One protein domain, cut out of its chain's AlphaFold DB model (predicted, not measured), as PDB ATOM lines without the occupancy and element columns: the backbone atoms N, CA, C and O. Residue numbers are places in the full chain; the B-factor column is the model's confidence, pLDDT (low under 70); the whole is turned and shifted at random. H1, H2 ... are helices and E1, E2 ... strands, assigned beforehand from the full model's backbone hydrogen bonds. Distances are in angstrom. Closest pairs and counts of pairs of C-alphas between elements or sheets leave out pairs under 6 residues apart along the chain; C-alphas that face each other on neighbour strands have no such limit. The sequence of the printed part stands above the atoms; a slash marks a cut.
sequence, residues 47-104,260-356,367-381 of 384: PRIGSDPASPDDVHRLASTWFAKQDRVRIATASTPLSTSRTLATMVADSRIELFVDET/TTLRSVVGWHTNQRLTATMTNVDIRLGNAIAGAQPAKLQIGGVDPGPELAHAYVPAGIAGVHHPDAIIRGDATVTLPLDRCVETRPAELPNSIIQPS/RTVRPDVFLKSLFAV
ATOM      1  N   PRO A  47     -69.331  48.854  28.661       96.19
ATOM      2  CA  PRO A  47     -68.493  47.681  28.878       96.19
ATOM      3  C   PRO A  47     -67.356  48.002  29.854       96.19
ATOM      4  O   PRO A  47     -66.943  49.158  29.984       96.19
ATOM      5  N   ARG A  48     -66.817  46.978  30.518       97.25
ATOM      6  CA  ARG A  48     -65.710  47.146  31.471       97.25
ATOM      7  C   ARG A  48     -64.773  45.948  31.530       97.25
ATOM      8  O   ARG A  48     -65.162  44.815  31.233       97.25
ATOM      9  N   ILE A  49     -63.549  46.212  31.984       97.88
ATOM     10  CA  ILE A  49     -62.536  45.218  32.356       97.88
ATOM     11  C   ILE A  49     -62.050  45.577  33.761       97.88
ATOM     12  O   ILE A  49     -61.587  46.686  34.006       97.88
ATOM     13  N   GLY A  50     -62.175  44.650  34.709       96.06
ATOM     14  CA  GLY A  50     -62.059  44.976  36.125       96.06
ATOM     15  C   GLY A  50     -63.101  46.028  36.504       96.06
ATOM     16  O   GLY A  50     -64.287  45.857  36.215       96.06
ATOM     17  N   SER A  51     -62.655  47.114  37.126       96.06
ATOM     18  CA  SER A  51     -63.507  48.255  37.486       96.06
ATOM     19  C   SER A  51     -63.500  49.374  36.440       96.06
ATOM     20  O   SER A  51     -64.242  50.342  36.592       96.06
ATOM     21  N   ASP A  52     -62.675  49.261  35.397       96.69
ATOM     22  CA  ASP A  52     -62.428  50.348  34.453       96.69
ATOM     23  C   ASP A  52     -63.342  50.241  33.221       96.69
ATOM     24  O   ASP A  52     -63.489  49.146  32.658       96.69
ATOM     25  N   PRO A  53     -63.936  51.358  32.755       96.31
ATOM     26  CA  PRO A  53     -64.667  51.392  31.493       96.31
ATOM     27  C   PRO A  53     -63.788  50.945  30.320       96.31
ATOM     28  O   PRO A  53     -62.622  51.323  30.217       96.31
ATOM     29  N   ALA A  54     -64.367  50.175  29.407       95.88
ATOM     30  CA  ALA A  54     -63.695  49.631  28.236       95.88
ATOM     31  C   ALA A  54     -64.597  49.724  27.000       95.88
ATOM     32  O   ALA A  54     -65.821  49.833  27.103       95.88
ATOM     33  N   SER A  55     -64.009  49.653  25.806       93.50
ATOM     34  CA  SER A  55     -64.803  49.468  24.589       93.50
ATOM     35  C   SER A  55     -65.217  47.995  24.425       93.50
ATOM     36  O   SER A  55     -64.536  47.099  24.937       93.50
ATOM     37  N   PRO A  56     -66.294  47.696  23.671       90.38
ATOM     38  CA  PRO A  56     -66.654  46.314  23.354       90.38
ATOM     39  C   PRO A  56     -65.510  45.549  22.665       90.38
ATOM     40  O   PRO A  56     -65.306  44.362  22.925       90.38
ATOM     41  N   ASP A  57     -64.720  46.242  21.840       91.00
ATOM     42  CA  ASP A  57     -63.575  45.666  21.137       91.00
ATOM     43  C   ASP A  57     -62.435  45.292  22.094       91.00
ATOM     44  O   ASP A  57     -61.756  44.287  21.871       91.00
ATOM     45  N   ASP A  58     -62.215  46.065  23.163       93.75
ATOM     46  CA  ASP A  58     -61.215  45.741  24.188       93.75
ATOM     47  C   ASP A  58     -61.592  44.447  24.915       93.75
ATOM     48  O   ASP A  58     -60.764  43.541  25.047       93.75
ATOM     49  N   VAL A  59     -62.864  44.330  25.316       94.06
ATOM     50  CA  VAL A  59     -63.402  43.128  25.969       94.06
ATOM     51  C   VAL A  59     -63.304  41.919  25.037       94.06
ATOM     52  O   VAL A  59     -62.867  40.849  25.462       94.06
ATOM     53  N   HIS A  60     -63.638  42.080  23.752       90.19
ATOM     54  CA  HIS A  60     -63.518  41.012  22.759       90.19
ATOM     55  C   HIS A  60     -62.064  40.551  22.575       90.19
ATOM     56  O   HIS A  60     -61.797  39.350  22.611       90.19
ATOM     57  N   ARG A  61     -61.098  41.471  22.428       91.75
ATOM     58  CA  ARG A  61     -59.672  41.106  22.301       91.75
ATOM     59  C   ARG A  61     -59.155  40.373  23.539       91.75
ATOM     60  O   ARG A  61     -58.409  39.395  23.417       91.75
ATOM     61  N   LEU A  62     -59.564  40.816  24.725       93.75
ATOM     62  CA  LEU A  62     -59.214  40.159  25.981       93.75
ATOM     63  C   LEU A  62     -59.806  38.743  26.057       93.75
ATOM     64  O   LEU A  62     -59.078  37.791  26.344       93.75
ATOM     65  N   ALA A  63     -61.084  38.585  25.705       93.00
ATOM     66  CA  ALA A  63     -61.754  37.290  25.641       93.00
ATOM     67  C   ALA A  63     -61.072  36.338  24.641       93.00
ATOM     68  O   ALA A  63     -60.798  35.187  24.986       93.00
ATOM     69  N   SER A  64     -60.706  36.821  23.444       89.88
ATOM     70  CA  SER A  64     -59.923  36.047  22.465       89.88
ATOM     71  C   SER A  64     -58.629  35.531  23.069       89.88
ATOM     72  O   SER A  64     -58.290  34.364  22.895       89.88
ATOM     73  N   THR A  65     -57.938  36.362  23.845       92.19
ATOM     74  CA  THR A  65     -56.692  35.962  24.502       92.19
ATOM     75  C   THR A  65     -56.923  34.897  25.579       92.19
ATOM     76  O   THR A  65     -56.170  33.925  25.641       92.19
ATOM     77  N   TRP A  66     -57.964  35.035  26.408       93.12
ATOM     78  CA  TRP A  66     -58.275  34.059  27.462       93.12
ATOM     79  C   TRP A  66     -58.669  32.689  26.926       93.12
ATOM     80  O   TRP A  66     -58.282  31.670  27.499       93.12
ATOM     81  N   PHE A  67     -59.449  32.665  25.848       90.75
ATOM     82  CA  PHE A  67     -60.101  31.444  25.385       90.75
ATOM     83  C   PHE A  67     -59.379  30.779  24.210       90.75
ATOM     84  O   PHE A  67     -59.688  29.639  23.880       90.75
ATOM     85  N   ALA A  68     -58.355  31.420  23.629       86.31
ATOM     86  CA  ALA A  68     -57.612  30.874  22.491       86.31
ATOM     87  C   ALA A  68     -56.920  29.529  22.744       86.31
ATOM     88  O   ALA A  68     -56.664  28.789  21.798       86.31
ATOM     89  N   LYS A  69     -56.583  29.228  24.002       81.56
ATOM     90  CA  LYS A  69     -55.860  28.008  24.395       81.56
ATOM     91  C   LYS A  69     -56.716  27.030  25.200       81.56
ATOM     92  O   LYS A  69     -56.175  26.067  25.730       81.56
ATOM     93  N   GLN A  70     -58.010  27.302  25.361       85.56
ATOM     94  CA  GLN A  70     -58.893  26.414  26.109       85.56
ATOM     95  C   GLN A  70     -59.458  25.336  25.190       85.56
ATOM     96  O   GLN A  70     -60.022  25.649  24.145       85.56
ATOM     97  N   ASP A  71     -59.357  24.077  25.616       83.88
ATOM     98  CA  ASP A  71     -59.950  22.952  24.885       83.88
ATOM     99  C   ASP A  71     -61.482  23.041  24.868       83.88
ATOM    100  O   ASP A  71     -62.120  22.723  23.865       83.88
ATOM    101  N   ARG A  72     -62.078  23.483  25.985       89.25
ATOM    102  CA  ARG A  72     -63.518  23.719  26.137       89.25
ATOM    103  C   ARG A  72     -63.750  24.927  27.030       89.25
ATOM    104  O   ARG A  72     -63.181  25.014  28.114       89.25
ATOM    105  N   VAL A  73     -64.619  25.826  26.584       94.25
ATOM    106  CA  VAL A  73     -65.018  27.003  27.367       94.25
ATOM    107  C   VAL A  73     -66.229  26.650  28.222       94.25
ATOM    108  O   VAL A  73     -67.200  26.089  27.712       94.25
ATOM    109  N   ARG A  74     -66.183  26.972  29.517       96.69
ATOM    110  CA  ARG A  74     -67.293  26.721  30.446       96.69
ATOM    111  C   ARG A  74     -68.259  27.896  30.445       96.69
ATOM    112  O   ARG A  74     -67.875  29.010  30.799       96.69
ATOM    113  N   ILE A  75     -69.502  27.646  30.058       97.50
ATOM    114  CA  ILE A  75     -70.544  28.665  29.930       97.50
ATOM    115  C   ILE A  75     -71.663  28.385  30.926       97.50
ATOM    116  O   ILE A  75     -72.136  27.255  30.992       97.50
ATOM    117  N   ALA A  76     -72.116  29.404  31.656       97.88
ATOM    118  CA  ALA A  76     -73.334  29.337  32.463       97.88
ATOM    119  C   ALA A  76     -74.370  30.373  32.033       97.88
ATOM    120  O   ALA A  76     -74.041  31.446  31.522       97.88
ATOM    121  N   THR A  77     -75.639  30.043  32.249       97.38
ATOM    122  CA  THR A  77     -76.767  30.944  32.006       97.38
ATOM    123  C   THR A  77     -77.992  30.501  32.800       97.38
ATOM    124  O   THR A  77     -78.169  29.307  33.040       97.38
ATOM    125  N   ALA A  78     -78.836  31.450  33.202       94.94
ATOM    126  CA  ALA A  78     -80.092  31.172  33.904       94.94
ATOM    127  C   ALA A  78     -81.295  31.073  32.950       94.94
ATOM    128  O   ALA A  78     -82.254  30.355  33.217       94.94
ATOM    129  N   SER A  79     -81.258  31.785  31.820       94.12
ATOM    130  CA  SER A  79     -82.310  31.754  30.804       94.12
ATOM    131  C   SER A  79     -81.757  32.158  29.444       94.12
ATOM    132  O   SER A  79     -80.866  32.998  29.343       94.12
ATOM    133  N   THR A  80     -82.288  31.555  28.382       95.88
ATOM    134  CA  THR A  80     -81.951  31.919  27.002       95.88
ATOM    135  C   THR A  80     -83.176  31.772  26.102       95.88
ATOM    136  O   THR A  80     -84.016  30.899  26.349       95.88
ATOM    137  N   PRO A  81     -83.282  32.588  25.043       96.81
ATOM    138  CA  PRO A  81     -84.305  32.413  24.031       96.81
ATOM    139  C   PRO A  81     -83.931  31.257  23.092       96.81
ATOM    140  O   PRO A  81     -82.789  30.787  23.062       96.81
ATOM    141  N   LEU A  82     -84.894  30.820  22.283       97.12
ATOM    142  CA  LEU A  82     -84.794  29.639  21.430       97.12
ATOM    143  C   LEU A  82     -83.589  29.686  20.483       97.12
ATOM    144  O   LEU A  82     -82.885  28.680  20.348       97.12
ATOM    145  N   SER A  83     -83.334  30.824  19.827       95.56
ATOM    146  CA  SER A  83     -82.215  30.935  18.877       95.56
ATOM    147  C   SER A  83     -80.855  30.718  19.549       95.56
ATOM    148  O   SER A  83     -80.019  29.963  19.050       95.56
ATOM    149  N   THR A  84     -80.667  31.293  20.731       96.25
ATOM    150  CA  THR A  84     -79.458  31.135  21.539       96.25
ATOM    151  C   THR A  84     -79.320  29.736  22.091       96.25
ATOM    152  O   THR A  84     -78.238  29.156  22.007       96.25
ATOM    153  N   SER A  85     -80.409  29.155  22.599       97.69
ATOM    154  CA  SER A  85     -80.396  27.769  23.060       97.69
ATOM    155  C   SER A  85     -79.950  26.812  21.950       97.69
ATOM    156  O   SER A  85     -79.188  25.888  22.221       97.69
ATOM    157  N   ARG A  86     -80.362  27.046  20.692       96.88
ATOM    158  CA  ARG A  86     -79.919  26.248  19.533       96.88
ATOM    159  C   ARG A  86     -78.427  26.404  19.268       96.88
ATOM    160  O   ARG A  86     -77.737  25.400  19.132       96.88
ATOM    161  N   THR A  87     -77.926  27.638  19.255       96.06
ATOM    162  CA  THR A  87     -76.491  27.914  19.091       96.06
ATOM    163  C   THR A  87     -75.664  27.208  20.166       96.06
ATOM    164  O   THR A  87     -74.697  26.518  19.847       96.06
ATOM    165  N   LEU A  88     -76.068  27.320  21.434       96.38
ATOM    166  CA  LEU A  88     -75.389  26.661  22.551       96.38
ATOM    167  C   LEU A  88     -75.468  25.135  22.443       96.38
ATOM    168  O   LEU A  88     -74.460  24.463  22.638       96.38
ATOM    169  N   ALA A  89     -76.623  24.578  22.071       96.44
ATOM    170  CA  ALA A  89     -76.779  23.139  21.874       96.44
ATOM    171  C   ALA A  89     -75.876  22.598  20.755       96.44
ATOM    172  O   ALA A  89     -75.258  21.550  20.935       96.44
ATOM    173  N   THR A  90     -75.733  23.323  19.640       95.69
ATOM    174  CA  THR A  90     -74.767  22.982  18.584       95.69
ATOM    175  C   THR A  90     -73.335  23.016  19.116       95.69
ATOM    176  O   THR A  90     -72.589  22.065  18.919       95.69
ATOM    177  N   MET A  91     -72.954  24.052  19.870       94.38
ATOM    178  CA  MET A  91     -71.611  24.128  20.461       94.38
ATOM    179  C   MET A  91     -71.331  22.998  21.467       94.38
ATOM    180  O   MET A  91     -70.192  22.533  21.559       94.38
ATOM    181  N   VAL A  92     -72.346  22.546  22.212       95.25
ATOM    182  CA  VAL A  92     -72.252  21.363  23.083       95.25
ATOM    183  C   VAL A  92     -72.079  20.090  22.252       95.25
ATOM    184  O   VAL A  92     -71.194  19.293  22.561       95.25
ATOM    185  N   ALA A  93     -72.874  19.905  21.191       94.44
ATOM    186  CA  ALA A  93     -72.778  18.750  20.293       94.44
ATOM    187  C   ALA A  93     -71.386  18.645  19.645       94.44
ATOM    188  O   ALA A  93     -70.792  17.567  19.609       94.44
ATOM    189  N   ASP A  94     -70.822  19.785  19.249       92.44
ATOM    190  CA  ASP A  94     -69.479  19.898  18.673       92.44
ATOM    191  C   ASP A  94     -68.355  19.773  19.719       92.44
ATOM    192  O   ASP A  94     -67.176  19.891  19.386       92.44
ATOM    193  N   SER A  95     -68.692  19.557  20.997       91.69
ATOM    194  CA  SER A  95     -67.750  19.493  22.125       91.69
ATOM    195  C   SER A  95     -66.887  20.751  22.304       91.69
ATOM    196  O   SER A  95     -65.807  20.675  22.880       91.69
ATOM    197  N   ARG A  96     -67.360  21.917  21.846       89.44
ATOM    198  CA  ARG A  96     -66.633  23.201  21.930       89.44
ATOM    199  C   ARG A  96     -66.785  23.884  23.282       89.44
ATOM    200  O   ARG A  96     -65.914  24.643  23.701       89.44
ATOM    201  N   ILE A  97     -67.908  23.637  23.947       95.00
ATOM    202  CA  ILE A  97     -68.215  24.214  25.254       95.00
ATOM    203  C   ILE A  97     -68.618  23.130  26.238       95.00
ATOM    204  O   ILE A  97     -69.048  22.037  25.859       95.00
ATOM    205  N   GLU A  98     -68.487  23.453  27.511       96.06
ATOM    206  CA  GLU A  98     -69.203  22.793  28.591       96.06
ATOM    207  C   GLU A  98     -70.261  23.775  29.094       96.06
ATOM    208  O   GLU A  98     -69.953  24.937  29.355       96.06
ATOM    209  N   LEU A  99     -71.515  23.334  29.147       97.31
ATOM    210  CA  LEU A  99     -72.651  24.209  29.399       97.31
ATOM    211  C   LEU A  99     -73.314  23.854  30.728       97.31
ATOM    212  O   LEU A  99     -73.680  22.702  30.961       97.31
ATOM    213  N   PHE A 100     -73.502  24.872  31.554       97.75
ATOM    214  CA  PHE A 100     -74.107  24.807  32.873       97.75
ATOM    215  C   PHE A 100     -75.347  25.697  32.932       97.75
ATOM    216  O   PHE A 100     -75.503  26.637  32.145       97.75
ATOM    217  N   VAL A 101     -76.225  25.401  33.885       97.25
ATOM    218  CA  VAL A 101     -77.363  26.255  34.218       97.25
ATOM    219  C   VAL A 101     -77.133  26.880  35.584       97.25
ATOM    220  O   VAL A 101     -76.885  26.173  36.562       97.25
ATOM    221  N   ASP A 102     -77.252  28.201  35.641       96.00
ATOM    222  CA  ASP A 102     -77.353  28.920  36.904       96.00
ATOM    223  C   ASP A 102     -78.769  28.695  37.454       96.00
ATOM    224  O   ASP A 102     -79.745  29.230  36.931       96.00
ATOM    225  N   GLU A 103     -78.883  27.854  38.483       94.62
ATOM    226  CA  GLU A 103     -80.142  27.500  39.149       94.62
ATOM    227  C   GLU A 103     -79.963  27.421  40.669       94.62
ATOM    228  O   GLU A 103     -78.848  27.262  41.172       94.62
ATOM    229  N   THR A 104     -81.065  27.514  41.410       95.25
ATOM    230  CA  THR A 104     -81.034  27.403  42.873       95.25
ATOM    231  C   THR A 104     -80.880  25.946  43.337       95.25
ATOM    232  O   THR A 104     -81.213  25.007  42.598       95.25
ATOM    233  N   THR A 260     -85.931  26.485  31.071       96.25
ATOM    234  CA  THR A 260     -86.745  25.500  30.344       96.25
ATOM    235  C   THR A 260     -86.392  25.428  28.858       96.25
ATOM    236  O   THR A 260     -86.091  24.346  28.356       96.25
ATOM    237  N   THR A 261     -86.343  26.569  28.161       98.00
ATOM    238  CA  THR A 261     -85.986  26.627  26.732       98.00
ATOM    239  C   THR A 261     -84.639  25.969  26.453       98.00
ATOM    240  O   THR A 261     -84.536  25.111  25.575       98.00
ATOM    241  N   LEU A 262     -83.617  26.318  27.238       97.94
ATOM    242  CA  LEU A 262     -82.269  25.795  27.057       97.94
ATOM    243  C   LEU A 262     -82.226  24.285  27.270       97.94
ATOM    244  O   LEU A 262     -81.666  23.555  26.453       97.94
ATOM    245  N   ARG A 263     -82.840  23.814  28.358       96.88
ATOM    246  CA  ARG A 263     -82.869  22.395  28.716       96.88
ATOM    247  C   ARG A 263     -83.598  21.566  27.669       96.88
ATOM    248  O   ARG A 263     -83.088  20.514  27.289       96.88
ATOM    249  N   SER A 264     -84.747  22.036  27.187       96.75
ATOM    250  CA  SER A 264     -85.499  21.366  26.127       96.75
ATOM    251  C   SER A 264     -84.670  21.261  24.852       96.75
ATOM    252  O   SER A 264     -84.501  20.165  24.324       96.75
ATOM    253  N   VAL A 265     -84.089  22.370  24.391       97.69
ATOM    254  CA  VAL A 265     -83.328  22.397  23.136       97.69
ATOM    255  C   VAL A 265     -82.070  21.539  23.222       97.69
ATOM    256  O   VAL A 265     -81.824  20.748  22.314       97.69
ATOM    257  N   VAL A 266     -81.298  21.635  24.308       97.38
ATOM    258  CA  VAL A 266     -80.124  20.772  24.508       97.38
ATOM    259  C   VAL A 266     -80.546  19.309  24.591       97.38
ATOM    260  O   VAL A 266     -79.969  18.482  23.892       97.38
ATOM    261  N   GLY A 267     -81.587  18.985  25.361       95.81
ATOM    262  CA  GLY A 267     -82.109  17.624  25.456       95.81
ATOM    263  C   GLY A 267     -82.507  17.049  24.093       95.81
ATOM    264  O   GLY A 267     -82.148  15.918  23.783       95.81
ATOM    265  N   TRP A 268     -83.175  17.832  23.242       95.38
ATOM    266  CA  TRP A 268     -83.561  17.403  21.892       95.38
ATOM    267  C   TRP A 268     -82.373  17.243  20.941       95.38
ATOM    268  O   TRP A 268     -82.378  16.337  20.113       95.38
ATOM    269  N   HIS A 269     -81.366  18.112  21.039       94.00
ATOM    270  CA  HIS A 269     -80.225  18.106  20.123       94.00
ATOM    271  C   HIS A 269     -79.135  17.104  20.502       94.00
ATOM    272  O   HIS A 269     -78.482  16.556  19.618       94.00
ATOM    273  N   THR A 270     -78.895  16.896  21.796       94.25
ATOM    274  CA  THR A 270     -77.724  16.148  22.277       94.25
ATOM    275  C   THR A 270     -78.089  14.955  23.149       94.25
ATOM    276  O   THR A 270     -77.212  14.153  23.463       94.25
ATOM    277  N   ASN A 271     -79.357  14.829  23.560       93.69
ATOM    278  CA  ASN A 271     -79.811  13.874  24.574       93.69
ATOM    279  C   ASN A 271     -79.044  13.998  25.911       93.69
ATOM    280  O   ASN A 271     -79.018  13.066  26.716       93.69
ATOM    281  N   GLN A 272     -78.397  15.145  26.156       92.50
ATOM    282  CA  GLN A 272     -77.679  15.426  27.396       92.50
ATOM    283  C   GLN A 272     -78.563  16.199  28.370       92.50
ATOM    284  O   GLN A 272     -79.414  17.006  27.992       92.50
ATOM    285  N   ARG A 273     -78.309  15.985  29.661       93.25
ATOM    286  CA  ARG A 273     -78.883  16.786  30.740       93.25
ATOM    287  C   ARG A 273     -77.846  17.801  31.193       93.25
ATOM    288  O   ARG A 273     -76.745  17.420  31.576       93.25
ATOM    289  N   LEU A 274     -78.221  19.076  31.188       95.19
ATOM    290  CA  LEU A 274     -77.369  20.137  31.719       95.19
ATOM    291  C   LEU A 274     -77.264  20.045  33.240       95.19
ATOM    292  O   LEU A 274     -78.256  19.767  33.919       95.19
ATOM    293  N   THR A 275     -76.079  20.302  33.774       94.62
ATOM    294  CA  THR A 275     -75.797  20.322  35.212       94.62
ATOM    295  C   THR A 275     -75.913  21.738  35.774       94.62
ATOM    296  O   THR A 275     -75.882  22.721  35.030       94.62
ATOM    297  N   ALA A 276     -76.093  21.837  37.092       95.06
ATOM    298  CA  ALA A 276     -76.053  23.118  37.788       95.06
ATOM    299  C   ALA A 276     -74.619  23.668  37.803       95.06
ATOM    300  O   ALA A 276     -73.656  22.895  37.877       95.06
ATOM    301  N   THR A 277     -74.468  24.987  37.787       94.94
ATOM    302  CA  THR A 277     -73.168  25.634  37.989       94.94
ATOM    303  C   THR A 277     -72.687  25.423  39.427       94.94
ATOM    304  O   THR A 277     -73.291  25.926  40.368       94.94
ATOM    305  N   MET A 278     -71.576  24.703  39.610       90.94
ATOM    306  CA  MET A 278     -70.979  24.451  40.939       90.94
ATOM    307  C   MET A 278     -69.595  25.078  41.128       90.94
ATOM    308  O   MET A 278     -69.045  25.050  42.224       90.94
ATOM    309  N   THR A 279     -69.001  25.608  40.058       93.00
ATOM    310  CA  THR A 279     -67.652  26.184  40.075       93.00
ATOM    311  C   THR A 279     -67.603  27.440  39.218       93.00
ATOM    312  O   THR A 279     -68.528  27.702  38.448       93.00
ATOM    313  N   ASN A 280     -66.511  28.200  39.327       95.31
ATOM    314  CA  ASN A 280     -66.260  29.355  38.470       95.31
ATOM    315  C   ASN A 280     -66.376  28.974  36.996       95.31
ATOM    316  O   ASN A 280     -65.832  27.948  36.573       95.31
ATOM    317  N   VAL A 281     -66.999  29.846  36.214       96.19
ATOM    318  CA  VAL A 281     -67.185  29.661  34.773       96.19
ATOM    319  C   VAL A 281     -66.314  30.624  33.982       96.19
ATOM    320  O   VAL A 281     -65.797  31.616  34.495       96.19
ATOM    321  N   ASP A 282     -66.103  30.312  32.713       97.12
ATOM    322  CA  ASP A 282     -65.349  31.181  31.824       97.12
ATOM    323  C   ASP A 282     -66.245  32.320  31.320       97.12
ATOM    324  O   ASP A 282     -65.848  33.485  31.383       97.12
ATOM    325  N   ILE A 283     -67.474  32.000  30.900       97.75
ATOM    326  CA  ILE A 283     -68.444  32.971  30.381       97.75
ATOM    327  C   ILE A 283     -69.804  32.789  31.061       97.75
ATOM    328  O   ILE A 283     -70.309  31.674  31.169       97.75
ATOM    329  N   ARG A 284     -70.429  33.894  31.466       98.00
ATOM    330  CA  ARG A 284     -71.842  33.947  31.851       98.00
ATOM    331  C   ARG A 284     -72.654  34.680  30.792       98.00
ATOM    332  O   ARG A 284     -72.249  35.742  30.328       98.00
ATOM    333  N   LEU A 285     -73.804  34.122  30.434       97.38
ATOM    334  CA  LEU A 285     -74.769  34.746  29.532       97.38
ATOM    335  C   LEU A 285     -76.007  35.179  30.324       97.38
ATOM    336  O   LEU A 285     -76.693  34.331  30.904       97.38
ATOM    337  N   GLY A 286     -76.301  36.478  30.311       94.75
ATOM    338  CA  GLY A 286     -77.426  37.074  31.032       94.75
ATOM    339  C   GLY A 286     -77.131  37.359  32.506       94.75
ATOM    340  O   GLY A 286     -75.976  37.453  32.923       94.75
ATOM    341  N   ASN A 287     -78.198  37.527  33.289       93.19
ATOM    342  CA  ASN A 287     -78.112  37.868  34.709       93.19
ATOM    343  C   ASN A 287     -77.517  36.725  35.537       93.19
ATOM    344  O   ASN A 287     -77.906  35.566  35.388       93.19
ATOM    345  N   ALA A 288     -76.633  37.074  36.468       92.19
ATOM    346  CA  ALA A 288     -76.255  36.176  37.546       92.19
ATOM    347  C   ALA A 288     -77.416  36.028  38.543       92.19
ATOM    348  O   ALA A 288     -78.057  37.014  38.908       92.19
ATOM    349  N   ILE A 289     -77.676  34.802  38.992       92.25
ATOM    350  CA  ILE A 289     -78.628  34.546  40.080       92.25
ATOM    351  C   ILE A 289     -77.974  34.786  41.447       92.25
ATOM    352  O   ILE A 289     -76.747  34.858  41.567       92.25
ATOM    353  N   ALA A 290     -78.781  34.853  42.505       89.31
ATOM    354  CA  ALA A 290     -78.263  34.871  43.870       89.31
ATOM    355  C   ALA A 290     -77.400  33.622  44.140       89.31
ATOM    356  O   ALA A 290     -77.823  32.498  43.875       89.31
ATOM    357  N   GLY A 291     -76.181  33.822  44.649       89.00
ATOM    358  CA  GLY A 291     -75.226  32.734  44.900       89.00
ATOM    359  C   GLY A 291     -74.499  32.202  43.656       89.00
ATOM    360  O   GLY A 291     -73.813  31.182  43.748       89.00
ATOM    361  N   ALA A 292     -74.626  32.866  42.501       93.56
ATOM    362  CA  ALA A 292     -73.898  32.490  41.294       93.56
ATOM    363  C   ALA A 292     -72.373  32.506  41.509       93.56
ATOM    364  O   ALA A 292     -71.831  33.320  42.253       93.56
ATOM    365  N   GLN A 293     -71.668  31.621  40.807       95.75
ATOM    366  CA  GLN A 293     -70.206  31.550  40.860       95.75
ATOM    367  C   GLN A 293     -69.555  32.660  40.012       95.75
ATOM    368  O   GLN A 293     -70.133  33.065  39.001       95.75
ATOM    369  N   PRO A 294     -68.344  33.133  40.337       97.38
ATOM    370  CA  PRO A 294     -67.639  34.103  39.501       97.38
ATOM    371  C   PRO A 294     -67.422  33.639  38.051       97.38
ATOM    372  O   PRO A 294     -67.181  32.458  37.781       97.38
ATOM    373  N   ALA A 295     -67.475  34.593  37.120       97.62
ATOM    374  CA  ALA A 295     -67.172  34.420  35.702       97.62
ATOM    375  C   ALA A 295     -66.002  35.321  35.271       97.62
ATOM    376  O   ALA A 295     -65.821  36.422  35.795       97.62
ATOM    377  N   LYS A 296     -65.213  34.900  34.273       97.44
ATOM    378  CA  LYS A 296     -64.209  35.805  33.674       97.44
ATOM    379  C   LYS A 296     -64.875  36.887  32.829       97.44
ATOM    380  O   LYS A 296     -64.449  38.035  32.865       97.44
ATOM    381  N   LEU A 297     -65.916  36.518  32.089       97.94
ATOM    382  CA  LEU A 297     -66.686  37.415  31.235       97.94
ATOM    383  C   LEU A 297     -68.182  37.211  31.471       97.94
ATOM    384  O   LEU A 297     -68.652  36.078  31.427       97.94
ATOM    385  N   GLN A 298     -68.936  38.293  31.643       97.81
ATOM    386  CA  GLN A 298     -70.390  38.276  31.503       97.81
ATOM    387  C   GLN A 298     -70.814  39.025  30.236       97.81
ATOM    388  O   GLN A 298     -70.360  40.140  29.979       97.81
ATOM    389  N   ILE A 299     -71.690  38.400  29.453       96.56
ATOM    390  CA  ILE A 299     -72.311  38.980  28.263       96.56
ATOM    391  C   ILE A 299     -73.786  39.226  28.587       96.56
ATOM    392  O   ILE A 299     -74.530  38.285  28.869       96.56
ATOM    393  N   GLY A 300     -74.174  40.499  28.549       94.19
ATOM    394  CA  GLY A 300     -75.491  41.053  28.847       94.19
ATOM    395  C   GLY A 300     -76.001  40.833  30.269       94.19
ATOM    396  O   GLY A 300     -75.236  40.549  31.191       94.19
ATOM    397  N   GLY A 301     -77.304  41.053  30.457       92.25
ATOM    398  CA  GLY A 301     -77.888  41.220  31.788       92.25
ATOM    399  C   GLY A 301     -77.399  42.491  32.497       92.25
ATOM    400  O   GLY A 301     -76.796  43.375  31.884       92.25
ATOM    401  N   VAL A 302     -77.657  42.571  33.798       92.81
ATOM    402  CA  VAL A 302     -77.163  43.612  34.699       92.81
ATOM    403  C   VAL A 302     -75.716  43.302  35.059       92.81
ATOM    404  O   VAL A 302     -75.385  42.168  35.409       92.81
ATOM    405  N   ASP A 303     -74.859  44.315  34.969       94.81
ATOM    406  CA  ASP A 303     -73.469  44.223  35.395       94.81
ATOM    407  C   ASP A 303     -73.386  43.898  36.903       94.81
ATOM    408  O   ASP A 303     -73.818  44.715  37.719       94.81
ATOM    409  N   PRO A 304     -72.835  42.735  37.304       94.44
ATOM    410  CA  PRO A 304     -72.793  42.334  38.706       94.44
ATOM    411  C   PRO A 304     -71.568  42.882  39.458       94.44
ATOM    412  O   PRO A 304     -71.360  42.545  40.622       94.44
ATOM    413  N   GLY A 305     -70.721  43.673  38.794       95.81
ATOM    414  CA  GLY A 305     -69.464  44.168  39.345       95.81
ATOM    415  C   GLY A 305     -68.270  43.208  39.187       95.81
ATOM    416  O   GLY A 305     -68.416  42.047  38.782       95.81
ATOM    417  N   PRO A 306     -67.047  43.703  39.464       96.12
ATOM    418  CA  PRO A 306     -65.787  43.018  39.158       96.12
ATOM    419  C   PRO A 306     -65.547  41.741  39.967       96.12
ATOM    420  O   PRO A 306     -64.787  40.882  39.524       96.12
ATOM    421  N   GLU A 307     -66.190  41.606  41.128       94.69
ATOM    422  CA  GLU A 307     -66.073  40.419  41.980       94.69
ATOM    423  C   GLU A 307     -66.752  39.195  41.355       94.69
ATOM    424  O   GLU A 307     -66.241  38.079  41.462       94.69
ATOM    425  N   LEU A 308     -67.880  39.401  40.664       96.31
ATOM    426  CA  LEU A 308     -68.655  38.316  40.063       96.31
ATOM    427  C   LEU A 308     -68.392  38.147  38.562       96.31
ATOM    428  O   LEU A 308     -68.517  37.038  38.043       96.31
ATOM    429  N   ALA A 309     -68.011  39.217  37.863       97.62
ATOM    430  CA  ALA A 309     -67.600  39.169  36.465       97.62
ATOM    431  C   ALA A 309     -66.376  40.059  36.246       97.62
ATOM    432  O   ALA A 309     -66.481  41.284  36.336       97.62
ATOM    433  N   HIS A 310     -65.221  39.471  35.926       97.56
ATOM    434  CA  HIS A 310     -64.001  40.263  35.741       97.56
ATOM    435  C   HIS A 310     -64.114  41.225  34.546       97.56
ATOM    436  O   HIS A 310     -63.714  42.377  34.664       97.56
ATOM    437  N   ALA A 311     -64.720  40.805  33.437       97.94
ATOM    438  CA  ALA A 311     -65.125  41.675  32.336       97.94
ATOM    439  C   ALA A 311     -66.638  41.594  32.095       97.94
ATOM    440  O   ALA A 311     -67.260  40.552  32.323       97.94
ATOM    441  N   TYR A 312     -67.220  42.681  31.599       97.50
ATOM    442  CA  TYR A 312     -68.640  42.772  31.270       97.50
ATOM    443  C   TYR A 312     -68.838  43.497  29.939       97.50
ATOM    444  O   TYR A 312     -68.174  44.496  29.652       97.50
ATOM    445  N   VAL A 313     -69.775  43.000  29.136       96.12
ATOM    446  CA  VAL A 313     -70.246  43.657  27.914       96.12
ATOM    447  C   VAL A 313     -71.776  43.587  27.874       96.12
ATOM    448  O   VAL A 313     -72.323  42.500  28.064       96.12
ATOM    449  N   PRO A 314     -72.497  44.698  27.641       94.12
ATOM    450  CA  PRO A 314     -73.950  44.659  27.496       94.12
ATOM    451  C   PRO A 314     -74.349  43.879  26.236       94.12
ATOM    452  O   PRO A 314     -73.612  43.841  25.251       94.12
ATOM    453  N   ALA A 315     -75.541  43.284  26.243       91.56
ATOM    454  CA  ALA A 315     -76.100  42.610  25.074       91.56
ATOM    455  C   ALA A 315     -77.615  42.826  24.987       91.56
ATOM    456  O   ALA A 315     -78.266  43.164  25.978       91.56
ATOM    457  N   GLY A 316     -78.166  42.633  23.788       90.81
ATOM    458  CA  GLY A 316     -79.598  42.759  23.538       90.81
ATOM    459  C   GLY A 316     -80.431  41.696  24.261       90.81
ATOM    460  O   GLY A 316     -79.990  40.569  24.482       90.81
ATOM    461  N   ILE A 317     -81.661  42.087  24.587       93.69
ATOM    462  CA  ILE A 317     -82.672  41.271  25.277       93.69
ATOM    463  C   ILE A 317     -83.778  40.894  24.282       93.69
ATOM    464  O   ILE A 317     -84.347  41.762  23.612       93.69
ATOM    465  N   ALA A 318     -84.088  39.608  24.178       93.88
ATOM    466  CA  ALA A 318     -85.135  39.039  23.346       93.88
ATOM    467  C   ALA A 318     -86.501  39.441  23.882       93.88
ATOM    468  O   ALA A 318     -86.731  39.434  25.084       93.88
ATOM    469  N   GLY A 319     -87.410  39.827  22.989       92.94
ATOM    470  CA  GLY A 319     -88.703  40.391  23.398       92.94
ATOM    471  C   GLY A 319     -88.634  41.870  23.780       92.94
ATOM    472  O   GLY A 319     -89.649  42.482  24.094       92.94
ATOM    473  N   VAL A 320     -87.439  42.469  23.721       92.38
ATOM    474  CA  VAL A 320     -87.254  43.918  23.827       92.38
ATOM    475  C   VAL A 320     -86.590  44.448  22.566       92.38
ATOM    476  O   VAL A 320     -87.210  45.121  21.745       92.38
ATOM    477  N   HIS A 321     -85.328  44.072  22.383       91.75
ATOM    478  CA  HIS A 321     -84.426  44.603  21.374       91.75
ATOM    479  C   HIS A 321     -84.504  43.856  20.046       91.75
ATOM    480  O   HIS A 321     -84.245  44.440  18.994       91.75
ATOM    481  N   HIS A 322     -84.872  42.576  20.072       91.62
ATOM    482  CA  HIS A 322     -84.998  41.740  18.883       91.62
ATOM    483  C   HIS A 322     -86.049  40.642  19.074       91.62
ATOM    484  O   HIS A 322     -86.265  40.193  20.205       91.62
ATOM    485  N   PRO A 323     -86.658  40.167  17.973       94.50
ATOM    486  CA  PRO A 323     -87.607  39.073  18.043       94.50
ATOM    487  C   PRO A 323     -86.910  37.725  18.267       94.50
ATOM    488  O   PRO A 323     -85.765  37.527  17.824       94.50
ATOM    489  N   ASP A 324     -87.611  36.816  18.945       96.81
ATOM    490  CA  ASP A 324     -87.229  35.415  19.173       96.81
ATOM    491  C   ASP A 324     -88.443  34.583  19.651       96.81
ATOM    492  O   ASP A 324     -89.591  34.982  19.461       96.81
ATOM    493  N   ALA A 325     -88.208  33.439  20.288       97.50
ATOM    494  CA  ALA A 325     -89.216  32.683  21.023       97.50
ATOM    495  C   ALA A 325     -88.658  32.129  22.340       97.50
ATOM    496  O   ALA A 325     -87.447  31.965  22.494       97.50
ATOM    497  N   ILE A 326     -89.541  31.795  23.278       97.69
ATOM    498  CA  ILE A 326     -89.188  31.167  24.556       97.69
ATOM    499  C   ILE A 326     -90.197  30.075  24.910       97.69
ATOM    500  O   ILE A 326     -91.372  30.179  24.571       97.69
ATOM    501  N   ILE A 327     -89.760  29.015  25.582       97.56
ATOM    502  CA  ILE A 327     -90.659  28.047  26.210       97.56
ATOM    503  C   ILE A 327     -90.947  28.550  27.622       97.56
ATOM    504  O   ILE A 327     -90.015  28.766  28.397       97.56
ATOM    505  N   ARG A 328     -92.230  28.732  27.953       96.31
ATOM    506  CA  ARG A 328     -92.656  29.158  29.293       96.31
ATOM    507  C   ARG A 328     -92.122  28.200  30.357       96.31
ATOM    508  O   ARG A 328     -92.020  27.001  30.106       96.31
ATOM    509  N   GLY A 329     -91.859  28.710  31.556       95.19
ATOM    510  CA  GLY A 329     -91.217  27.962  32.636       95.19
ATOM    511  C   GLY A 329     -91.967  26.740  33.171       95.19
ATOM    512  O   GLY A 329     -91.365  25.962  33.900       95.19
ATOM    513  N   ASP A 330     -93.239  26.536  32.804       94.19
ATOM    514  CA  ASP A 330     -93.973  25.286  33.067       94.19
ATOM    515  C   ASP A 330     -93.719  24.197  32.001       94.19
ATOM    516  O   ASP A 330     -94.289  23.112  32.082       94.19
ATOM    517  N   ALA A 331     -92.869  24.481  31.006       92.50
ATOM    518  CA  ALA A 331     -92.457  23.611  29.902       92.50
ATOM    519  C   ALA A 331     -93.561  23.196  28.920       92.50
ATOM    520  O   ALA A 331     -93.455  22.154  28.271       92.50
ATOM    521  N   THR A 332     -94.620  24.002  28.778       89.56
ATOM    522  CA  THR A 332     -95.822  23.570  28.032       89.56
ATOM    523  C   THR A 332     -96.116  24.343  26.759       89.56
ATOM    524  O   THR A 332     -96.730  23.795  25.846       89.56
ATOM    525  N   VAL A 333     -95.710  25.610  26.678       93.38
ATOM    526  CA  VAL A 333     -96.061  26.495  25.562       93.38
ATOM    527  C   VAL A 333     -94.822  27.236  25.089       93.38
ATOM    528  O   VAL A 333     -94.068  27.774  25.897       93.38
ATOM    529  N   THR A 334     -94.633  27.269  23.770       96.62
ATOM    530  CA  THR A 334     -93.682  28.177  23.124       96.62
ATOM    531  C   THR A 334     -94.386  29.499  22.848       96.62
ATOM    532  O   THR A 334     -95.447  29.516  22.226       96.62
ATOM    533  N   LEU A 335     -93.802  30.591  23.322       96.75
ATOM    534  CA  LEU A 335     -94.332  31.942  23.246       96.75
ATOM    535  C   LEU A 335     -93.449  32.799  22.322       96.75
ATOM    536  O   LEU A 335     -92.219  32.712  22.419       96.75
ATOM    537  N   PRO A 336     -94.041  33.614  21.430       96.94
ATOM    538  CA  PRO A 336     -93.284  34.538  20.596       96.94
ATOM    539  C   PRO A 336     -92.775  35.710  21.438       96.94
ATOM    540  O   PRO A 336     -93.519  36.303  22.215       96.94
ATOM    541  N   LEU A 337     -91.502  36.051  21.282       95.56
ATOM    542  CA  LEU A 337     -90.921  37.256  21.856       95.56
ATOM    543  C   LEU A 337     -90.861  38.313  20.757       95.56
ATOM    544  O   LEU A 337     -89.997  38.240  19.885       95.56
ATOM    545  N   ASP A 338     -91.768  39.285  20.793       91.81
ATOM    546  CA  ASP A 338     -91.807  40.380  19.822       91.81
ATOM    547  C   ASP A 338     -90.909  41.542  20.242       91.81
ATOM    548  O   ASP A 338     -90.791  41.884  21.414       91.81
ATOM    549  N   ARG A 339     -90.277  42.191  19.265       90.31
ATOM    550  CA  ARG A 339     -89.489  43.402  19.507       90.31
ATOM    551  C   ARG A 339     -90.418  44.556  19.890       90.31
ATOM    552  O   ARG A 339     -91.320  44.878  19.120       90.31
ATOM    553  N   CYS A 340     -90.154  45.227  21.011       86.88
ATOM    554  CA  CYS A 340     -90.970  46.356  21.476       86.88
ATOM    555  C   CYS A 340     -90.285  47.735  21.371       86.88
ATOM    556  O   CYS A 340     -90.946  48.751  21.588       86.88
ATOM    557  N   VAL A 341     -89.009  47.792  20.956       82.38
ATOM    558  CA  VAL A 341     -88.297  49.039  20.594       82.38
ATOM    559  C   VAL A 341     -87.758  49.060  19.178       82.38
ATOM    560  O   VAL A 341     -87.293  48.052  18.665       82.38
ATOM    561  N   GLU A 342     -87.729  50.241  18.563       65.81
ATOM    562  CA  GLU A 342     -87.091  50.456  17.258       65.81
ATOM    563  C   GLU A 342     -85.576  50.670  17.346       65.81
ATOM    564  O   GLU A 342     -84.853  50.344  16.397       65.81
ATOM    565  N   THR A 343     -85.069  51.142  18.486       57.38
ATOM    566  CA  THR A 343     -83.638  51.320  18.739       57.38
ATOM    567  C   THR A 343     -82.966  49.965  18.934       57.38
ATOM    568  O   THR A 343     -83.405  49.119  19.715       57.38
ATOM    569  N   ARG A 344     -81.918  49.700  18.149       53.00
ATOM    570  CA  ARG A 344     -80.999  48.599  18.446       53.00
ATOM    571  C   ARG A 344     -80.070  49.091  19.561       53.00
ATOM    572  O   ARG A 344     -79.598  50.225  19.449       53.00
ATOM    573  N   PRO A 345     -79.787  48.290  20.603       53.38
ATOM    574  CA  PRO A 345     -78.622  48.574  21.431       53.38
ATOM    575  C   PRO A 345     -77.406  48.602  20.501       53.38
ATOM    576  O   PRO A 345     -77.468  47.983  19.436       53.38
ATOM    577  N   ALA A 346     -76.353  49.344  20.854       48.50
ATOM    578  CA  ALA A 346     -75.129  49.400  20.057       48.50
ATOM    579  C   ALA A 346     -74.693  47.965  19.726       48.50
ATOM    580  O   ALA A 346     -74.179  47.253  20.588       48.50
ATOM    581  N   GLU A 347     -74.999  47.505  18.509       45.81
ATOM    582  CA  GLU A 347     -74.569  46.197  18.043       45.81
ATOM    583  C   GLU A 347     -73.046  46.241  18.108       45.81
ATOM    584  O   GLU A 347     -72.431  47.226  17.678       45.81
ATOM    585  N   LEU A 348     -72.430  45.186  18.647       42.41
ATOM    586  CA  LEU A 348     -71.022  44.939  18.366       42.41
ATOM    587  C   LEU A 348     -70.844  45.102  16.851       42.41
ATOM    588  O   LEU A 348     -71.641  44.530  16.099       42.41
ATOM    589  N   PRO A 349     -69.903  45.947  16.399       32.94
ATOM    590  CA  PRO A 349     -69.875  46.417  15.023       32.94
ATOM    591  C   PRO A 349     -69.977  45.245  14.039       32.94
ATOM    592  O   PRO A 349     -69.366  44.199  14.241       32.94
ATOM    593  N   ASN A 350     -70.739  45.409  12.949       35.47
ATOM    594  CA  ASN A 350     -70.987  44.362  11.938       35.47
ATOM    595  C   ASN A 350     -69.708  43.713  11.360       35.47
ATOM    596  O   ASN A 350     -69.773  42.607  10.820       35.47
ATOM    597  N   SER A 351     -68.539  44.350  11.512       31.83
ATOM    598  CA  SER A 351     -67.212  43.776  11.226       31.83
ATOM    599  C   SER A 351     -66.888  42.523  12.064       31.83
ATOM    600  O   SER A 351     -66.029  41.712  11.701       31.83
ATOM    601  N   ILE A 352     -67.595  42.331  13.175       36.34
ATOM    602  CA  ILE A 352     -67.503  41.180  14.069       36.34
ATOM    603  C   ILE A 352     -68.466  40.072  13.605       36.34
ATOM    604  O   ILE A 352     -68.069  38.911  13.579       36.34
ATOM    605  N   ILE A 353     -69.666  40.410  13.122       32.38
ATOM    606  CA  ILE A 353     -70.757  39.453  12.841       32.38
ATOM    607  C   ILE A 353     -70.637  38.775  11.461       32.38
ATOM    608  O   ILE A 353     -71.080  37.638  11.301       32.38
ATOM    609  N   GLN A 354     -69.997  39.400  10.466       25.48
ATOM    610  CA  GLN A 354     -69.788  38.748   9.168       25.48
ATOM    611  C   GLN A 354     -68.486  37.923   9.151       25.48
ATOM    612  O   GLN A 354     -67.400  38.490   9.317       25.48
ATOM    613  N   PRO A 355     -68.529  36.596   8.910       29.72
ATOM    614  CA  PRO A 355     -67.359  35.913   8.384       29.72
ATOM    615  C   PRO A 355     -67.092  36.506   6.999       29.72
ATOM    616  O   PRO A 355     -67.987  36.560   6.157       29.72
ATOM    617  N   SER A 356     -65.872  36.986   6.756       31.70
ATOM    618  CA  SER A 356     -65.452  37.359   5.406       31.70
ATOM    619  C   SER A 356     -65.766  36.192   4.468       31.70
ATOM    620  O   SER A 356     -65.310  35.076   4.724       31.70
ATOM    621  N   ARG A 367     -60.664  19.407  14.787       45.78
ATOM    622  CA  ARG A 367     -61.269  19.847  16.068       45.78
ATOM    623  C   ARG A 367     -60.880  21.263  16.535       45.78
ATOM    624  O   ARG A 367     -61.355  21.710  17.573       45.78
ATOM    625  N   THR A 368     -60.022  21.976  15.817       44.12
ATOM    626  CA  THR A 368     -59.526  23.300  16.204       44.12
ATOM    627  C   THR A 368     -60.362  24.398  15.558       44.12
ATOM    628  O   THR A 368     -60.112  24.832  14.434       44.12
ATOM    629  N   VAL A 369     -61.371  24.884  16.282       50.75
ATOM    630  CA  VAL A 369     -62.099  26.083  15.862       50.75
ATOM    631  C   VAL A 369     -61.236  27.314  16.116       50.75
ATOM    632  O   VAL A 369     -60.697  27.479  17.208       50.75
ATOM    633  N   ARG A 370     -61.120  28.203  15.119       55.44
ATOM    634  CA  ARG A 370     -60.467  29.506  15.305       55.44
ATOM    635  C   ARG A 370     -61.173  30.268  16.443       55.44
ATOM    636  O   ARG A 370     -62.378  30.512  16.314       55.44
ATOM    637  N   PRO A 371     -60.458  30.666  17.512       58.62
ATOM    638  CA  PRO A 371     -61.038  31.338  18.681       58.62
ATOM    639  C   PRO A 371     -61.896  32.558  18.326       58.62
ATOM    640  O   PRO A 371     -62.947  32.778  18.923       58.62
ATOM    641  N   ASP A 372     -61.509  33.286  17.280       59.75
ATOM    642  CA  ASP A 372     -62.216  34.485  16.829       59.75
ATOM    643  C   ASP A 372     -63.615  34.175  16.283       59.75
ATOM    644  O   ASP A 372     -64.554  34.915  16.542       59.75
ATOM    645  N   VAL A 373     -63.799  33.061  15.563       60.31
ATOM    646  CA  VAL A 373     -65.121  32.666  15.036       60.31
ATOM    647  C   VAL A 373     -66.027  32.188  16.170       60.31
ATOM    648  O   VAL A 373     -67.218  32.483  16.179       60.31
ATOM    649  N   PHE A 374     -65.462  31.479  17.152       70.44
ATOM    650  CA  PHE A 374     -66.184  31.056  18.352       70.44
ATOM    651  C   PHE A 374     -66.716  32.237  19.157       70.44
ATOM    652  O   PHE A 374     -67.904  32.268  19.478       70.44
ATOM    653  N   LEU A 375     -65.859  33.218  19.436       70.31
ATOM    654  CA  LEU A 375     -66.264  34.381  20.208       70.31
ATOM    655  C   LEU A 375     -67.225  35.255  19.427       70.31
ATOM    656  O   LEU A 375     -68.247  35.626  19.981       70.31
ATOM    657  N   LYS A 376     -67.014  35.467  18.128       70.62
ATOM    658  CA  LYS A 376     -68.003  36.145  17.279       70.62
ATOM    659  C   LYS A 376     -69.399  35.529  17.395       70.62
ATOM    660  O   LYS A 376     -70.368  36.264  17.558       70.62
ATOM    661  N   SER A 377     -69.511  34.198  17.381       64.31
ATOM    662  CA  SER A 377     -70.799  33.521  17.580       64.31
ATOM    663  C   SER A 377     -71.391  33.751  18.974       64.31
ATOM    664  O   SER A 377     -72.602  33.899  19.073       64.31
ATOM    665  N   LEU A 378     -70.572  33.805  20.030       69.25
ATOM    666  CA  LEU A 378     -71.029  34.081  21.400       69.25
ATOM    667  C   LEU A 378     -71.396  35.548  21.634       69.25
ATOM    668  O   LEU A 378     -72.372  35.839  22.309       69.25
ATOM    669  N   PHE A 379     -70.647  36.477  21.059       69.44
ATOM    670  CA  PHE A 379     -70.921  37.911  21.122       69.44
ATOM    671  C   PHE A 379     -72.149  38.301  20.274       69.44
ATOM    672  O   PHE A 379     -72.767  39.329  20.525       69.44
ATOM    673  N   ALA A 380     -72.543  37.461  19.308       63.41
ATOM    674  CA  ALA A 380     -73.776  37.599  18.529       63.41
ATOM    675  C   ALA A 380     -75.011  36.936  19.182       63.41
ATOM    676  O   ALA A 380     -76.099  36.956  18.601       63.41
ATOM    677  N   VAL A 381     -74.857  36.320  20.361       65.56
ATOM    678  CA  VAL A 381     -75.952  35.667  21.089       65.56
ATOM    679  C   VAL A 381     -76.993  36.685  21.562       65.56
ATOM    680  O   VAL A 381     -76.675  37.748  22.086       65.56
TER     681      VAL A 381
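What this domain is: This is residues 47 to 104, 260 to 356 and 367 to 381 of the 384 residues of an uncharacterized protein of Planctomycetes bacterium K22_7 (UniProt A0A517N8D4). A strongly twisted sheet of five parallel strands forms a wall, with H1 and H2 over one face towards its two edges and H5 between these helices. H3 packs on H2, and the small hairpin E6 and E7 sits past the starts of H2 and H3; from it a long strand-free link leads back to little H4 beside H5. The printed part has 170 residues, with five named helices and seven named strands in the order H1 E1 H2 E2 H3 E3 E4 E5 E6 E7 H4 H5; the large sheet runs E2 E1 E3 E4 E5. The class is mixed, helices and strands, with 81 residues in named elements, under half. The whole is compact, with a radius of gyration of the C-alphas of 15.4 A, and spans 43 by 38 by 38 A.

Where its parts are: H1, residues 56 to 67, begins at C-alpha 56 (-66.654, 46.314, 23.354) and is 16.4 A long. E1 is residues 73 to 77, 13.2 A; H2, residues 82 to 93, 16.3 A; E2, residues 97 to 101, 13.0 A. H3, residues 260 to 270, is 15.3 A long. E3, E4 and E5 are residues 281 to 285, 295 to 299 and 309 to 313. E6 is residues 324 to 327, E7 334 to 337, and H4 350 to 353. H5, residues 371 to 379, 12.1 A, ends at C-alpha 379 (-70.921, 37.911, 21.122).

How they stand to each other: In the large sheet these backbone atoms of neighbour strands are within hydrogen-bond range: N 75 and O 98 of E1 and E2 at 2.8 A, N 76 and O 283 of E1 and E3 at 2.9 A, N 284 and O 297 of E3 and E4 at 2.8 A, and N 311 and O 296 of E5 and E4 at 2.8 A. H1 and H2 lie on the same face, two layers with the sheet, at heights of 9.0 A and 9.5 A. E1, H2 and E2 form a strand-helix-strand unit, parallel neighbour strands with a helix between, whose crossover is right-handed. H5 only grazes the sheet, and touches H1 at a steep tilt of 52 degrees, opposite ways; the C-alphas of Ser 64 and Pro 371 are closest, 6.1 A. H2 and H3 touch at 37 degrees, only just steep, the same way, closest at the C-alphas of Ser 85 and Leu 262, 4.8 A. In the antiparallel hairpin E6 and E7, N 335 and O 326 are 2.8 A apart. In H1, H2, H3 and H5 every O i to N i+4 pair is within hydrogen-bond range; H4 is too short for one.

The domain as a whole: The C-alphas of Asp 52 and Thr 332, farthest apart, are 43.3 A apart. Residues 105 to 259 and 357 to 366 are not printed, with C-alpha gaps of 13.9 A and 20.9 A. Of the links printed whole, E7 to H4 is long. Residues 342 to 356, 367 to 373 and 377 to 381 have pLDDT under 70.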